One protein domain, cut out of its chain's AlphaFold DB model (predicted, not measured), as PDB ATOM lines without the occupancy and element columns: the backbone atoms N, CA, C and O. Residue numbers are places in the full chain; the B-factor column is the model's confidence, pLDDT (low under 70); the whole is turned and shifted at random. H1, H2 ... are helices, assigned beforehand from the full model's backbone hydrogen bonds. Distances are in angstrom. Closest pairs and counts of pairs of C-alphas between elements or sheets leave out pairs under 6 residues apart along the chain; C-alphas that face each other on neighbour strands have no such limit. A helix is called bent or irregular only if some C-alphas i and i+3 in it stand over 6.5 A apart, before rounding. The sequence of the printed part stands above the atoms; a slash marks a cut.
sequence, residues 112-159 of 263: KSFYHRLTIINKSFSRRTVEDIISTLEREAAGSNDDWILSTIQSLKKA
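AT A GLANCE: This is residues 112 to 159 of the 263 residues of an uncharacterized protein of Coffea canephora (UniProt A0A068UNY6). H2, the longest helix, and H3 lie side by side as a helical hairpin, and H1 packs on H2 at a steep slant. The three helices' centres make a triangle, not a row. The printed part has 48 residues with three named helices, in the order H1, H2, H3, and no named strand; the class is all helix. It is compact, with a radius of gyration of the C-alphas of 10.1 A, and a rounded outline spanning 27 by 20 by 19 A.

HOW THE PARTS SIT: H2, residues 130 to 143, touches both other helices. With H3, residues 147 to 158, it forms a helical hairpin; they run opposite ways at a shallow tilt of 29 degrees. Their closest C-alphas, those of Ala 141 and Ile 149, are 6.0 A apart. H1, residues 114 to 124, touches H2, and the two run opposite ways at a steep tilt of 56 degrees. Their closest C-alphas, those of Ser 124 and Ile 133, are 5.2 A apart. H1 and H3 are near each other, with 5 pairs of C-alphas within 10 A. In H3 every O i to N i+4 pair is within hydrogen-bond range; in H2 9 of 10 are, and in H1 5 of 7.

IN THESE COORDINATES: H2 runs 20.5 A from C-alpha 130 at (151.118, 255.076, 186.218) to C-alpha 143. H3 measures 16.4 A and ends with C-alpha 158 at (138.829, 253.684, 182.038). H1 begins with C-alpha 114 at (142.144, 243.714, 201.234) and measures 14.0 A; it is irregular, with C-alphas 116 and 119 7.2 A apart.

THE WHOLE: The two C-alphas farthest apart, those of Lys 112 and Thr 129, are 27.7 A apart. The printed part has no cut, and both links, H1 to H2 and H2 to H3, are tight. The mean pLDDT of the printed part is 85.1; residues 112 to 115 are under 70.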
ATOM      1  N   LYS A 112     138.601 237.030 201.808       65.62
ATOM      2  CA  LYS A 112     138.859 237.906 200.646       65.62
ATOM      3  C   LYS A 112     139.154 239.368 201.019       65.62
ATOM      4  O   LYS A 112     138.947 240.266 200.204       65.62
ATOM      5  N   SER A 113     139.578 239.639 202.254       66.88
ATOM      6  CA  SER A 113     139.865 241.009 202.694       66.88
ATOM      7  C   SER A 113     141.055 241.618 201.945       66.88
ATOM      8  O   SER A 113     141.982 240.933 201.510       66.88
ATOM      9  N   PHE A 114     141.053 242.947 201.841       66.00
ATOM     10  CA  PHE A 114     142.144 243.714 201.234       66.00
ATOM     11  C   PHE A 114     143.506 243.475 201.899       66.00
ATOM     12  O   PHE A 114     144.535 243.662 201.254       66.00
ATOM     13  N   TYR A 115     143.530 243.012 203.151       66.69
ATOM     14  CA  TYR A 115     144.764 242.676 203.854       66.69
ATOM     15  C   TYR A 115     145.588 241.608 203.161       66.69
ATOM     16  O   TYR A 115     146.797 241.770 203.014       66.69
ATOM     17  N   HIS A 116     144.940 240.553 202.669       71.44
ATOM     18  CA  HIS A 116     145.642 239.494 201.946       71.44
ATOM     19  C   HIS A 116     146.198 239.985 200.600       71.44
ATOM     20  O   HIS A 116     147.107 239.377 200.042       71.44
ATOM     21  N   ARG A 117     145.715 241.133 200.109       75.94
ATOM     22  CA  ARG A 117     146.184 241.793 198.884       75.94
ATOM     23  C   ARG A 117     147.235 242.868 199.142       75.94
ATOM     24  O   ARG A 117     147.768 243.419 198.181       75.94
ATOM     25  N   LEU A 118     147.574 243.165 200.400       77.44
ATOM     26  CA  LEU A 118     148.459 244.279 200.747       77.44
ATOM     27  C   LEU A 118     149.854 244.127 200.129       77.44
ATOM     28  O   LEU A 118     150.433 245.109 199.669       77.44
ATOM     29  N   THR A 119     150.366 242.899 200.033       83.38
ATOM     30  CA  THR A 119     151.631 242.603 199.347       83.38
ATOM     31  C   THR A 119     151.586 243.025 197.877       83.38
ATOM     32  O   THR A 119     152.493 243.707 197.404       83.38
ATOM     33  N   ILE A 120     150.508 242.681 197.165       83.50
ATOM     34  CA  ILE A 120     150.311 243.029 195.749       83.50
ATOM     35  C   ILE A 120     150.082 244.535 195.596       83.50
ATOM     36  O   ILE A 120     150.679 245.160 194.722       83.50
ATOM     37  N   ILE A 121     149.274 245.140 196.472       82.12
ATOM     38  CA  ILE A 121     149.019 246.586 196.488       82.12
ATOM     39  C   ILE A 121     150.335 247.347 196.671       82.12
ATOM     40  O   ILE A 121     150.673 248.191 195.847       82.12
ATOM     41  N   ASN A 122     151.121 247.015 197.696       82.75
ATOM     42  CA  ASN A 122     152.395 247.677 197.969       82.75
ATOM     43  C   ASN A 122     153.396 247.473 196.828       82.75
ATOM     44  O   ASN A 122     154.077 248.414 196.420       82.75
ATOM     45  N   LYS A 123     153.475 246.262 196.267       85.50
ATOM     46  CA  LYS A 123     154.358 245.961 195.134       85.50
ATOM     47  C   LYS A 123     153.982 246.762 193.886       85.50
ATOM     48  O   LYS A 123     154.860 247.346 193.255       85.50
ATOM     49  N   SER A 124     152.699 246.820 193.541       85.31
ATOM     50  CA  SER A 124     152.212 247.490 192.331       85.31
ATOM     51  C   SER A 124     152.195 249.008 192.473       85.31
ATOM     52  O   SER A 124     152.745 249.714 191.634       85.31
ATOM     53  N   PHE A 125     151.644 249.528 193.567       87.75
ATOM     54  CA  PHE A 125     151.511 250.962 193.821       87.75
ATOM     55  C   PHE A 125     152.747 251.575 194.494       87.75
ATOM     56  O   PHE A 125     152.676 252.706 194.964       87.75
ATOM     57  N   SER A 126     153.896 250.891 194.546       87.44
ATOM     58  CA  SER A 126     155.193 251.512 194.888       87.44
ATOM     59  C   SER A 126     155.937 252.061 193.668       87.44
ATOM     60  O   SER A 126     156.930 252.774 193.822       87.44
ATOM     61  N   ARG A 127     155.458 251.760 192.456       91.56
ATOM     62  CA  ARG A 127     156.060 252.230 191.205       91.56
ATOM     63  C   ARG A 127     155.958 253.754 191.051       91.56
ATOM     64  O   ARG A 127     155.134 254.417 191.694       91.56
ATOM     65  N   ARG A 128     156.852 254.300 190.217       92.81
ATOM     66  CA  ARG A 128     157.040 255.749 190.030       92.81
ATOM     67  C   ARG A 128     156.075 256.356 189.016       92.81
ATOM     68  O   ARG A 128     155.718 257.516 189.179       92.81
ATOM     69  N   THR A 129     155.651 255.588 188.017       95.19
ATOM     70  CA  THR A 129     154.761 256.035 186.938       95.19
ATOM     71  C   THR A 129     153.470 255.222 186.933       95.19
ATOM     72  O   THR A 129     153.417 254.117 187.476       95.19
ATOM     73  N   VAL A 130     152.413 255.767 186.332       93.38
ATOM     74  CA  VAL A 130     151.118 255.076 186.218       93.38
ATOM     75  C   VAL A 130     151.246 253.865 185.294       93.38
ATOM     76  O   VAL A 130     150.692 252.803 185.570       93.38
ATOM     77  N   GLU A 131     152.028 254.014 184.233       97.25
ATOM     78  CA  GLU A 131     152.374 252.981 183.268       97.25
ATOM     79  C   GLU A 131     153.015 251.770 183.965       97.25
ATOM     80  O   GLU A 131     152.567 250.637 183.777       97.25
ATOM     81  N   ASP A 132     153.983 252.000 184.858       96.62
ATOM     82  CA  ASP A 132     154.631 250.932 185.625       96.62
ATOM     83  C   ASP A 132     153.680 250.267 186.631       96.62
ATOM     84  O   ASP A 132     153.798 249.061 186.887       96.62
ATOM     85  N   ILE A 133     152.756 251.034 187.228       92.38
ATOM     86  CA  ILE A 133     151.722 250.501 188.132       92.38
ATOM     87  C   ILE A 133     150.835 249.525 187.356       92.38
ATOM     88  O   ILE A 133     150.681 248.378 187.779       92.38
ATOM     89  N   ILE A 134     150.295 249.953 186.211       93.38
ATOM     90  CA  ILE A 134     149.427 249.126 185.363       93.38
ATOM     91  C   ILE A 134     150.190 247.895 184.870       93.38
ATOM     92  O   ILE A 134     149.704 246.781 185.047       93.38
ATOM     93  N   SER A 135     151.411 248.068 184.356       96.50
ATOM     94  CA  SER A 135     152.252 246.955 183.898       96.50
ATOM     95  C   SER A 135     152.547 245.950 185.016       96.50
ATOM     96  O   SER A 135     152.564 244.740 184.793       96.50
ATOM     97  N   THR A 136     152.767 246.424 186.248       93.62
ATOM     98  CA  THR A 136     152.966 245.527 187.392       93.62
ATOM     99  C   THR A 136     151.690 244.760 187.714       93.62
ATOM    100  O   THR A 136     151.763 243.543 187.835       93.62
ATOM    101  N   LEU A 137     150.533 245.426 187.771       88.94
ATOM    102  CA  LEU A 137     149.245 244.762 187.996       88.94
ATOM    103  C   LEU A 137     148.938 243.715 186.915       88.94
ATOM    104  O   LEU A 137     148.487 242.626 187.249       88.94
ATOM    105  N   GLU A 138     149.216 244.007 185.643       94.31
ATOM    106  CA  GLU A 138     149.015 243.066 184.532       94.31
ATOM    107  C   GLU A 138     149.878 241.805 184.672       94.31
ATOM    108  O   GLU A 138     149.393 240.701 184.430       94.31
ATOM    109  N   ARG A 139     151.132 241.937 185.128       93.62
ATOM    110  CA  ARG A 139     151.983 240.772 185.425       93.62
ATOM    111  C   ARG A 139     151.459 239.953 186.604       93.62
ATOM    112  O   ARG A 139     151.489 238.728 186.537       93.62
ATOM    113  N   GLU A 140     150.978 240.600 187.666       89.94
ATOM    114  CA  GLU A 140     150.393 239.881 188.810       89.94
ATOM    115  C   GLU A 140     149.087 239.167 188.419       89.94
ATOM    116  O   GLU A 140     148.839 238.049 188.871       89.94
ATOM    117  N   ALA A 141     148.285 239.761 187.528       89.31
ATOM    118  CA  ALA A 141     147.068 239.146 186.998       89.31
ATOM    119  C   ALA A 141     147.351 237.898 186.142       89.31
ATOM    120  O   ALA A 141     146.545 236.976 186.114       89.31
ATOM    121  N   ALA A 142     148.501 237.829 185.464       86.12
ATOM    122  CA  ALA A 142     148.886 236.636 184.707       86.12
ATOM    123  C   ALA A 142     149.214 235.434 185.618       86.12
ATOM    124  O   ALA A 142     149.031 234.288 185.215       86.12
ATOM    125  N   GLY A 143     149.691 235.694 186.842       80.12
ATOM    126  CA  GLY A 143     150.023 234.668 187.838       80.12
ATOM    127  C   GLY A 143     148.906 234.364 188.843       80.12
ATOM    128  O   GLY A 143     149.039 233.431 189.631       80.12
ATOM    129  N   SER A 144     147.820 235.142 188.845       75.00
ATOM    130  CA  SER A 144     146.714 234.990 189.791       75.00
ATOM    131  C   SER A 144     145.381 235.356 189.138       75.00
ATOM    132  O   SER A 144     145.215 236.455 188.619       75.00
ATOM    133  N   ASN A 145     144.395 234.458 189.195       74.56
ATOM    134  CA  ASN A 145     143.039 234.740 188.711       74.56
ATOM    135  C   ASN A 145     142.224 235.525 189.763       74.56
ATOM    136  O   ASN A 145     141.127 235.117 190.142       74.56
ATOM    137  N   ASP A 146     142.802 236.601 190.314       81.94
ATOM    138  CA  ASP A 146     142.127 237.463 191.290       81.94
ATOM    139  C   ASP A 146     141.319 238.547 190.562       81.94
ATOM    140  O   ASP A 146     141.870 239.504 190.005       81.94
ATOM    141  N   ASP A 147     139.992 238.420 190.631       84.31
ATOM    142  CA  ASP A 147     139.018 239.359 190.065       84.31
ATOM    143  C   ASP A 147     139.286 240.820 190.457       84.31
ATOM    144  O   ASP A 147     138.998 241.746 189.693       84.31
ATOM    145  N   TRP A 148     139.860 241.060 191.640       83.56
ATOM    146  CA  TRP A 148     140.176 242.411 192.095       83.56
ATOM    147  C   TRP A 148     141.289 243.060 191.281       83.56
ATOM    148  O   TRP A 148     141.193 244.250 190.972       83.56
ATOM    149  N   ILE A 149     142.324 242.306 190.908       84.50
ATOM    150  CA  ILE A 149     143.437 242.842 190.116       84.50
ATOM    151  C   ILE A 149     142.918 243.216 188.727       84.50
ATOM    152  O   ILE A 149     143.145 244.335 188.264       84.50
ATOM    153  N   LEU A 150     142.137 242.327 188.104       87.12
ATOM    154  CA  LEU A 150     141.518 242.566 186.797       87.12
ATOM    155  C   LEU A 150     140.585 243.784 186.825       87.12
ATOM    156  O   LEU A 150     140.684 244.665 185.968       87.12
ATOM    157  N   SER A 151     139.729 243.879 187.844       84.81
ATOM    158  CA  SER A 151     138.832 245.023 188.045       84.81
ATOM    159  C   SER A 151     139.602 246.331 188.268       84.81
ATOM    160  O   SER A 151     139.240 247.374 187.718       84.81
ATOM    161  N   THR A 152     140.717 246.286 189.005       85.12
ATOM    162  CA  THR A 152     141.586 247.450 189.243       85.12
ATOM    163  C   THR A 152     142.242 247.925 187.949       85.12
ATOM    164  O   THR A 152     142.186 249.115 187.644       85.12
ATOM    165  N   ILE A 153     142.798 247.014 187.141       86.69
ATOM    166  CA  ILE A 153     143.380 247.346 185.830       86.69
ATOM    167  C   ILE A 153     142.329 247.990 184.924       86.69
ATOM    168  O   ILE A 153     142.592 249.027 184.314       86.69
ATOM    169  N   GLN A 154     141.129 247.408 184.845       87.50
ATOM    170  CA  GLN A 154     140.039 247.965 184.040       87.50
ATOM    171  C   GLN A 154     139.627 249.356 184.524       87.50
ATOM    172  O   GLN A 154     139.388 250.240 183.703       87.50
ATOM    173  N   SER A 155     139.568 249.561 185.841       86.44
ATOM    174  CA  SER A 155     139.229 250.853 186.439       86.44
ATOM    175  C   SER A 155     140.277 251.913 186.098       86.44
ATOM    176  O   SER A 155     139.916 252.988 185.633       86.44
ATOM    177  N   LEU A 156     141.569 251.585 186.226       85.81
ATOM    178  CA  LEU A 156     142.669 252.473 185.839       85.81
ATOM    179  C   LEU A 156     142.630 252.799 184.339       85.81
ATOM    180  O   LEU A 156     142.750 253.958 183.968       85.81
ATOM    181  N   LYS A 157     142.388 251.815 183.466       88.69
ATOM    182  CA  LYS A 157     142.322 252.034 182.007       88.69
ATOM    183  C   LYS A 157     141.120 252.868 181.554       88.69
ATOM    184  O   LYS A 157     141.191 253.507 180.511       88.69
ATOM    185  N   LYS A 158     140.015 252.851 182.305       87.81
ATOM    186  CA  LYS A 158     138.829 253.684 182.038       87.81
ATOM    187  C   LYS A 158     138.966 255.111 182.564       87.81
ATOM    188  O   LYS A 158     138.163 255.969 182.205       87.81
ATOM    189  N   ALA A 159     139.933 255.356 183.439       87.69
ATOM    190  CA  ALA A 159     140.139 256.640 184.078       87.69
ATOM    191  C   ALA A 159     140.814 257.646 183.121       87.69
ATOM    192  O   ALA A 159     141.456 257.255 182.148       87.69
TER     193      ALA A 159